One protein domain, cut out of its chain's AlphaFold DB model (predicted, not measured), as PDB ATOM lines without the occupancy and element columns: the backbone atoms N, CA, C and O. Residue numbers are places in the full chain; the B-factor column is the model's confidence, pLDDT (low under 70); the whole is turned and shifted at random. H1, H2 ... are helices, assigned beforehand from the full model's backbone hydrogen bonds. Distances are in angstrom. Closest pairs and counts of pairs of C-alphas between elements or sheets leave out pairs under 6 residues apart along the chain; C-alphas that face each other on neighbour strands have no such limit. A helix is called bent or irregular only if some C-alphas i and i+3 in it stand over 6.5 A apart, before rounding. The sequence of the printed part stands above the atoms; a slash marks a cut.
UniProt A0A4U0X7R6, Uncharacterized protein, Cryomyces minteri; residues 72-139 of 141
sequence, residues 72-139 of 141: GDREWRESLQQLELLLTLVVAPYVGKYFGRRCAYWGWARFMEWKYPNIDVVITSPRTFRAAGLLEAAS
ATOM      1  N   GLY A  72     204.746 164.320 211.259       70.38
ATOM      2  CA  GLY A  72     204.795 163.050 210.517       70.38
ATOM      3  C   GLY A  72     203.419 162.547 210.045       70.38
ATOM      4  O   GLY A  72     203.280 162.058 208.920       70.38
ATOM      5  N   ASP A  73     202.364 162.723 210.851       68.38
ATOM      6  CA  ASP A  73     200.984 162.410 210.447       68.38
ATOM      7  C   ASP A  73     200.446 163.378 209.381       68.38
ATOM      8  O   ASP A  73     199.558 163.015 208.599       68.38
ATOM      9  N   ARG A  74     200.956 164.614 209.330       72.81
ATOM     10  CA  ARG A  74     200.632 165.588 208.278       72.81
ATOM     11  C   ARG A  74     201.245 165.169 206.949       72.81
ATOM     12  O   ARG A  74     200.523 165.074 205.957       72.81
ATOM     13  N   GLU A  75     202.529 164.831 206.966       72.56
ATOM     14  CA  GLU A  75     203.281 164.332 205.810       72.56
ATOM     15  C   GLU A  75     202.685 163.012 205.269       72.56
ATOM     16  O   GLU A  75     202.597 162.776 204.057       72.56
ATOM     17  N   TRP A  76     202.188 162.141 206.159       71.88
ATOM     18  CA  TRP A  76     201.545 160.879 205.774       71.88
ATOM     19  C   TRP A  76     200.154 161.073 205.147       71.88
ATOM     20  O   TRP A  76     199.744 160.336 204.246       71.88
ATOM     21  N   ARG A  77     199.415 162.102 205.581       77.56
ATOM     22  CA  ARG A  77     198.122 162.475 204.981       77.56
ATOM     23  C   ARG A  77     198.284 163.029 203.569       77.56
ATOM     24  O   ARG A  77     197.447 162.738 202.717       77.56
ATOM     25  N   GLU A  78     199.368 163.752 203.302       75.81
ATOM     26  CA  GLU A  78     199.702 164.233 201.956       75.81
ATOM     27  C   GLU A  78     200.011 163.068 201.002       75.81
ATOM     28  O   GLU A  78     199.515 163.024 199.871       75.81
ATOM     29  N   SER A  79     200.734 162.052 201.484       70.06
ATOM     30  CA  SER A  79     201.034 160.847 200.699       70.06
ATOM     31  C   SER A  79     199.826 159.908 200.529       70.06
ATOM     32  O   SER A  79     199.704 159.254 199.490       70.06
ATOM     33  N   LEU A  80     198.861 159.898 201.458       80.81
ATOM     34  CA  LEU A  80     197.563 159.223 201.283       80.81
ATOM     35  C   LEU A  80     196.686 159.880 200.214       80.81
ATOM     36  O   LEU A  80     196.021 159.181 199.447       80.81
ATOM     37  N   GLN A  81     196.699 161.210 200.148       76.69
ATOM     38  CA  GLN A  81     195.954 161.957 199.140       76.69
ATOM     39  C   GLN A  81     196.555 161.761 197.741       76.69
ATOM     40  O   GLN A  81     195.836 161.654 196.751       76.69
ATOM     41  N   GLN A  82     197.875 161.592 197.643       76.81
ATOM     42  CA  GLN A  82     198.514 161.142 196.403       76.81
ATOM     43  C   GLN A  82     198.170 159.696 196.032       76.81
ATOM     44  O   GLN A  82     197.983 159.383 194.851       76.81
ATOM     45  N   LEU A  83     198.048 158.809 197.022       85.69
ATOM     46  CA  LEU A  83     197.621 157.430 196.799       85.69
ATOM     47  C   LEU A  83     196.196 157.387 196.227       85.69
ATOM     48  O   LEU A  83     195.889 156.468 195.484       85.69
ATOM     49  N   GLU A  84     195.355 158.396 196.462       83.38
ATOM     50  CA  GLU A  84     193.964 158.468 195.990       83.38
ATOM     51  C   GLU A  84     193.821 158.364 194.456       83.38
ATOM     52  O   GLU A  84     192.960 157.630 193.948       83.38
ATOM     53  N   LEU A  85     194.707 159.024 193.699       82.44
ATOM     54  CA  LEU A  85     194.635 159.033 192.232       82.44
ATOM     55  C   LEU A  85     195.066 157.683 191.629       82.44
ATOM     56  O   LEU A  85     194.451 157.174 190.692       82.44
ATOM     57  N   LEU A  86     196.101 157.067 192.206       81.31
ATOM     58  CA  LEU A  86     196.593 155.746 191.803       81.31
ATOM     59  C   LEU A  86     195.684 154.618 192.302       81.31
ATOM     60  O   LEU A  86     195.464 153.636 191.589       81.31
ATOM     61  N   LEU A  87     195.119 154.760 193.501       83.94
ATOM     62  CA  LEU A  87     194.251 153.777 194.138       83.94
ATOM     63  C   LEU A  87     192.982 153.584 193.317       83.94
ATOM     64  O   LEU A  87     192.607 152.455 193.046       83.94
ATOM     65  N   THR A  88     192.332 154.645 192.850       83.06
ATOM     66  CA  THR A  88     191.104 154.500 192.052       83.06
ATOM     67  C   THR A  88     191.385 153.924 190.662       83.06
ATOM     68  O   THR A  88     190.656 153.041 190.211       83.06
ATOM     69  N   LEU A  89     192.484 154.327 190.014       89.38
ATOM     70  CA  LEU A  89     192.850 153.842 188.680       89.38
ATOM     71  C   LEU A  89     193.391 152.406 188.674       89.38
ATOM     72  O   LEU A  89     193.250 151.725 187.667       89.38
ATOM     73  N   VAL A  90     193.999 151.922 189.758       88.12
ATOM     74  CA  VAL A  90     194.504 150.541 189.859       88.12
ATOM     75  C   VAL A  90     193.532 149.657 190.634       88.12
ATOM     76  O   VAL A  90     193.162 148.586 190.168       88.12
ATOM     77  N   VAL A  91     193.027 150.075 191.788       86.62
ATOM     78  CA  VAL A  91     192.142 149.216 192.588       86.62
ATOM     79  C   VAL A  91     190.791 149.025 191.909       86.62
ATOM     80  O   VAL A  91     190.326 147.890 191.859       86.62
ATOM     81  N   ALA A  92     190.182 150.051 191.301       84.56
ATOM     82  CA  ALA A  92     188.882 149.878 190.646       84.56
ATOM     83  C   ALA A  92     188.903 148.873 189.474       84.56
ATOM     84  O   ALA A  92     188.039 147.993 189.453       84.56
ATOM     85  N   PRO A  93     189.861 148.895 188.522       83.12
ATOM     86  CA  PRO A  93     189.892 147.884 187.467       83.12
ATOM     87  C   PRO A  93     190.360 146.513 187.954       83.12
ATOM     88  O   PRO A  93     189.875 145.508 187.435       83.12
ATOM     89  N   TYR A  94     191.250 146.422 188.947       83.31
ATOM     90  CA  TYR A  94     191.681 145.120 189.465       83.31
ATOM     91  C   TYR A  94     190.584 144.457 190.299       83.31
ATOM     92  O   TYR A  94     190.278 143.284 190.079       83.31
ATOM     93  N   VAL A  95     189.917 145.209 191.176       83.19
ATOM     94  CA  VAL A  95     188.719 144.746 191.886       83.19
ATOM     95  C   VAL A  95     187.609 144.468 190.878       83.19
ATOM     96  O   VAL A  95     187.044 143.388 190.911       83.19
ATOM     97  N   GLY A  96     187.355 145.330 189.895       79.88
ATOM     98  CA  GLY A  96     186.350 145.077 188.855       79.88
ATOM     99  C   GLY A  96     186.597 143.779 188.075       79.88
ATOM    100  O   GLY A  96     185.676 142.992 187.847       79.88
ATOM    101  N   LYS A  97     187.858 143.497 187.732       75.00
ATOM    102  CA  LYS A  97     188.253 142.286 187.003       75.00
ATOM    103  C   LYS A  97     188.204 141.024 187.872       75.00
ATOM    104  O   LYS A  97     187.846 139.963 187.359       75.00
ATOM    105  N   TYR A  98     188.536 141.116 189.162       69.69
ATOM    106  CA  TYR A  98     188.615 139.955 190.061       69.69
ATOM    107  C   TYR A  98     187.350 139.713 190.905       69.69
ATOM    108  O   TYR A  98     186.938 138.562 191.069       69.69
ATOM    109  N   PHE A  99     186.676 140.758 191.389       70.94
ATOM    110  CA  PHE A  99     185.435 140.652 192.168       70.94
ATOM    111  C   PHE A  99     184.203 140.326 191.308       70.94
ATOM    112  O   PHE A  99     183.234 139.782 191.836       70.94
ATOM    113  N   GLY A 100     184.228 140.557 189.990       73.38
ATOM    114  CA  GLY A 100     183.032 140.448 189.139       73.38
ATOM    115  C   GLY A 100     182.335 139.076 189.127       73.38
ATOM    116  O   GLY A 100     181.111 139.009 189.078       73.38
ATOM    117  N   ARG A 101     183.081 137.963 189.207       71.81
ATOM    118  CA  ARG A 101     182.495 136.603 189.258       71.81
ATOM    119  C   ARG A 101     182.597 135.945 190.623       71.81
ATOM    120  O   ARG A 101     181.665 135.272 191.039       71.81
ATOM    121  N   ARG A 102     183.725 136.097 191.315       67.94
ATOM    122  CA  ARG A 102     183.972 135.411 192.594       67.94
ATOM    123  C   ARG A 102     183.246 136.084 193.756       67.94
ATOM    124  O   ARG A 102     182.812 135.374 194.657       67.94
ATOM    125  N   CYS A 103     183.029 137.397 193.713       69.31
ATOM    126  CA  CYS A 103     182.439 138.115 194.845       69.31
ATOM    127  C   CYS A 103     180.920 138.188 194.798       69.31
ATOM    128  O   CYS A 103     180.304 138.331 195.846       69.31
ATOM    129  N   ALA A 104     180.312 137.932 193.639       72.12
ATOM    130  CA  ALA A 104     178.895 137.595 193.572       72.12
ATOM    131  C   ALA A 104     178.597 136.319 194.380       72.12
ATOM    132  O   ALA A 104     177.728 136.337 195.243       72.12
ATOM    133  N   TYR A 105     179.363 135.238 194.176       70.88
ATOM    134  CA  TYR A 105     179.178 133.998 194.944       70.88
ATOM    135  C   TYR A 105     179.641 134.126 196.393       70.88
ATOM    136  O   TYR A 105     178.963 133.622 197.275       70.88
ATOM    137  N   TRP A 106     180.760 134.807 196.653       78.31
ATOM    138  CA  TRP A 106     181.271 134.975 198.014       78.31
ATOM    139  C   TRP A 106     180.379 135.899 198.853       78.31
ATOM    140  O   TRP A 106     180.020 135.546 199.971       78.31
ATOM    141  N   GLY A 107     179.942 137.034 198.300       80.44
ATOM    142  CA  GLY A 107     179.008 137.947 198.957       80.44
ATOM    143  C   GLY A 107     177.627 137.322 199.155       80.44
ATOM    144  O   GLY A 107     177.056 137.447 200.233       80.44
ATOM    145  N   TRP A 108     177.118 136.582 198.164       75.31
ATOM    146  CA  TRP A 108     175.859 135.843 198.294       75.31
ATOM    147  C   TRP A 108     175.947 134.703 199.311       75.31
ATOM    148  O   TRP A 108     175.041 134.554 200.123       75.31
ATOM    149  N   ALA A 109     177.041 133.934 199.318       72.06
ATOM    150  CA  ALA A 109     177.272 132.877 200.301       72.06
ATOM    151  C   ALA A 109     177.361 133.453 201.719       72.06
ATOM    152  O   ALA A 109     176.676 132.976 202.618       72.06
ATOM    153  N   ARG A 110     178.118 134.541 201.902       75.31
ATOM    154  CA  ARG A 110     178.268 135.194 203.207       75.31
ATOM    155  C   ARG A 110     176.975 135.861 203.684       75.31
ATOM    156  O   ARG A 110     176.688 135.861 204.877       75.31
ATOM    157  N   PHE A 111     176.172 136.393 202.763       75.12
ATOM    158  CA  PHE A 111     174.848 136.941 203.063       75.12
ATOM    159  C   PHE A 111     173.833 135.845 203.422       75.12
ATOM    160  O   PHE A 111     173.089 135.999 204.389       75.12
ATOM    161  N   MET A 112     173.818 134.730 202.683       71.69
ATOM    162  CA  MET A 112     172.966 133.564 202.957       71.69
ATOM    163  C   MET A 112     173.304 132.916 204.301       71.69
ATOM    164  O   MET A 112     172.386 132.614 205.056       71.69
ATOM    165  N   GLU A 113     174.590 132.789 204.643       69.44
ATOM    166  CA  GLU A 113     175.029 132.306 205.961       69.44
ATOM    167  C   GLU A 113     174.489 133.170 207.107       69.44
ATOM    168  O   GLU A 113     174.096 132.648 208.146       69.44
ATOM    169  N   TRP A 114     174.450 134.493 206.924       74.06
ATOM    170  CA  TRP A 114     174.004 135.412 207.973       74.06
ATOM    171  C   TRP A 114     172.475 135.498 208.083       74.06
ATOM    172  O   TRP A 114     171.938 135.682 209.173       74.06
ATOM    173  N   LYS A 115     171.755 135.359 206.962       66.44
ATOM    174  CA  LYS A 115     170.285 135.436 206.909       66.44
ATOM    175  C   LYS A 115     169.576 134.104 207.159       66.44
ATOM    176  O   LYS A 115     168.457 134.128 207.664       66.44
ATOM    177  N   TYR A 116     170.192 132.974 206.817       65.44
ATOM    178  CA  TYR A 116     169.605 131.637 206.931       65.44
ATOM    179  C   TYR A 116     170.654 130.621 207.418       65.44
ATOM    180  O   TYR A 116     171.130 129.806 206.628       65.44
ATOM    181  N   PRO A 117     170.988 130.610 208.723       63.84
ATOM    182  CA  PRO A 117     172.029 129.742 209.291       63.84
ATOM    183  C   PRO A 117     171.750 128.224 209.202       63.84
ATOM    184  O   PRO A 117     172.577 127.426 209.633       63.84
ATOM    185  N   ASN A 118     170.611 127.803 208.640       58.47
ATOM    186  CA  ASN A 118     170.155 126.408 208.601       58.47
ATOM    187  C   ASN A 118     169.909 125.875 207.177       58.47
ATOM    188  O   ASN A 118     169.381 124.773 207.035       58.47
ATOM    189  N   ILE A 119     170.234 126.638 206.126       59.56
ATOM    190  CA  ILE A 119     170.046 126.201 204.737       59.56
ATOM    191  C   ILE A 119     171.420 126.036 204.095       59.56
ATOM    192  O   ILE A 119     172.085 127.012 203.757       59.56
ATOM    193  N   ASP A 120     171.832 124.781 203.941       57.72
ATOM    194  CA  ASP A 120     173.074 124.397 203.278       57.72
ATOM    195  C   ASP A 120     172.949 124.691 201.773       57.72
ATOM    196  O   ASP A 120     172.241 124.005 201.028       57.72
ATOM    197  N   VAL A 121     173.558 125.790 201.320       59.28
ATOM    198  CA  VAL A 121     173.513 126.191 199.912       59.28
ATOM    199  C   VAL A 121     174.540 125.357 199.152       59.28
ATOM    200  O   VAL A 121     175.672 125.777 198.916       59.28
ATOM    201  N   VAL A 122     174.128 124.157 198.740       59.41
ATOM    202  CA  VAL A 122     174.918 123.289 197.863       59.41
ATOM    203  C   VAL A 122     175.029 123.955 196.491       59.41
ATOM    204  O   VAL A 122     174.141 123.848 195.642       59.41
ATOM    205  N   ILE A 123     176.133 124.664 196.253       56.94
ATOM    206  CA  ILE A 123     176.485 125.177 194.925       56.94
ATOM    207  C   ILE A 123     176.858 123.967 194.062       56.94
ATOM    208  O   ILE A 123     178.024 123.586 193.952       56.94
ATOM    209  N   THR A 124     175.855 123.326 193.459       58.50
ATOM    210  CA  THR A 124     176.084 122.227 192.521       58.50
ATOM    211  C   THR A 124     176.669 122.813 191.239       58.50
ATOM    212  O   THR A 124     175.988 123.406 190.401       58.50
ATOM    213  N   SER A 125     177.994 122.761 191.125       53.56
ATOM    214  CA  SER A 125     178.675 123.200 189.917       53.56
ATOM    215  C   SER A 125     178.717 122.018 188.932       53.56
ATOM    216  O   SER A 125     179.252 120.954 189.254       53.56
ATOM    217  N   PRO A 126     178.198 122.159 187.700       56.03
ATOM    218  CA  PRO A 126     178.166 121.054 186.738       56.03
ATOM    219  C   PRO A 126     179.568 120.594 186.302       56.03
ATOM    220  O   PRO A 126     179.726 119.489 185.786       56.03
ATOM    221  N   ARG A 127     180.610 121.412 186.519       55.88
ATOM    222  CA  ARG A 127     182.004 121.054 186.207       55.88
ATOM    223  C   ARG A 127     182.629 120.161 187.279       55.88
ATOM    224  O   ARG A 127     183.347 119.238 186.915       55.88
ATOM    225  N   THR A 128     182.334 120.387 188.563       59.56
ATOM    226  CA  THR A 128     182.798 119.497 189.640       59.56
ATOM    227  C   THR A 128     182.065 118.160 189.606       59.56
ATOM    228  O   THR A 128     182.705 117.143 189.825       59.56
ATOM    229  N   PHE A 129     180.784 118.133 189.215       58.78
ATOM    230  CA  PHE A 129     180.052 116.879 188.993       58.78
ATOM    231  C   PHE A 129     180.634 116.054 187.833       58.78
ATOM    232  O   PHE A 129     180.798 114.846 187.953       58.78
ATOM    233  N   ARG A 130     181.026 116.697 186.720       61.88
ATOM    234  CA  ARG A 130     181.691 115.993 185.607       61.88
ATOM    235  C   ARG A 130     183.114 115.545 185.938       61.88
ATOM    236  O   ARG A 130     183.518 114.489 185.474       61.88
ATOM    237  N   ALA A 131     183.862 116.317 186.726       59.50
ATOM    238  CA  ALA A 131     185.195 115.920 187.179       59.50
ATOM    239  C   ALA A 131     185.137 114.769 188.199       59.50
ATOM    240  O   ALA A 131     185.906 113.821 188.083       59.50
ATOM    241  N   ALA A 132     184.194 114.815 189.144       62.94
ATOM    242  CA  ALA A 132     183.959 113.743 190.108       62.94
ATOM    243  C   ALA A 132     183.439 112.464 189.429       62.94
ATOM    244  O   ALA A 132     183.982 111.394 189.670       62.94
ATOM    245  N   GLY A 133     182.477 112.575 188.504       59.72
ATOM    246  CA  GLY A 133     181.965 111.427 187.747       59.72
ATOM    247  C   GLY A 133     183.002 110.783 186.819       59.72
ATOM    248  O   GLY A 133     182.941 109.585 186.566       59.72
ATOM    249  N   LEU A 134     183.992 111.545 186.337       59.22
ATOM    250  CA  LEU A 134     185.111 110.989 185.569       59.22
ATOM    251  C   LEU A 134     186.128 110.267 186.469       59.22
ATOM    252  O   LEU A 134     186.741 109.301 186.027       59.22
ATOM    253  N   LEU A 135     186.281 110.703 187.724       59.56
ATOM    254  CA  LEU A 135     187.107 110.022 188.722       59.56
ATOM    255  C   LEU A 135     186.453 108.712 189.198       59.56
ATOM    256  O   LEU A 135     187.148 107.722 189.391       59.56
ATOM    257  N   GLU A 136     185.122 108.691 189.321       57.22
ATOM    258  CA  GLU A 136     184.345 107.488 189.649       57.22
ATOM    259  C   GLU A 136     184.347 106.478 188.488       57.22
ATOM    260  O   GLU A 136     184.636 105.305 188.697       57.22
ATOM    261  N   ALA A 137     184.152 106.926 187.241       58.44
ATOM    262  CA  ALA A 137     184.240 106.053 186.063       58.44
ATOM    263  C   ALA A 137     185.661 105.510 185.797       58.44
ATOM    264  O   ALA A 137     185.820 104.500 185.112       58.44
ATOM    265  N   ALA A 138     186.692 106.179 186.325       56.09
ATOM    266  CA  ALA A 138     188.086 105.745 186.267       56.09
ATOM    267  C   ALA A 138     188.541 104.975 187.522       56.09
ATOM    268  O   ALA A 138     189.719 104.627 187.606       56.09
ATOM    269  N   SER A 139     187.643 104.691 188.474       44.56
ATOM    270  CA  SER A 139     187.890 103.788 189.602       44.56
ATOM    271  C   SER A 139     187.330 102.398 189.281       44.56
ATOM    272  O   SER A 139     186.160 102.137 189.548       44.56
TER     273      SER A 139
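AT A GLANCE: This is residues 72 to 139 of the 141 residues of an uncharacterized protein of Cryomyces minteri (UniProt A0A4U0X7R6). A long helix bent into an L, with H1a and H1b as its two arms, is followed by a link with no named element, residues 116 to 125, that runs back along H1b, and by a short helix, H2, at the far end. Residues 72 to 94 of H1a stick out at one end and H2 at the other, and no helix packs on another. The printed part has 68 residues with two named helices, H1 then H2, and no named strand; the class is all helix. It is extended, with a radius of gyration of the C-alphas of 21.1 A and spans of 64 by 31 by 19 A.

HOW THE PARTS SIT: H1, residues 72 to 115, is bent: C-alphas 98 and 101 are 7.0 A apart, though by its hydrogen bonds it was assigned as one helix. Its arms H1a, residues 72 to 98, and H1b, residues 101 to 115, are about perpendicular at 78 degrees. H1a also has a kink of 48 degrees near residue 86. H2, residues 126 to 137, is apart from H1a and from H1b. Every O i to N i+4 pair is within hydrogen-bond range in H2, against 19 of 23 in H1a and 10 of 11 in H1b.

IN THESE COORDINATES: H1a begins at C-alpha 72, (204.795, 163.050, 210.517), and is 34.8 A long from first to last C-alpha. H1b is 21.5 A long and ends at C-alpha 115, (170.285, 135.436, 206.909). H2 is 16.2 A long and ends at C-alpha 137, (184.240, 106.053, 186.063).

THE WHOLE: The C-alphas of Arg 74 and Ser 139, the two farthest apart, are 65.8 A apart. The printed part has no cut, and the link from H1 to H2, 10 residues, is short. Residues 114 to 119 and 124 to 139 stand free, as do residues 72 to 94. The mean pLDDT of the printed part of this model is 70.2; 30 residues are under 70, among them 115 to 139.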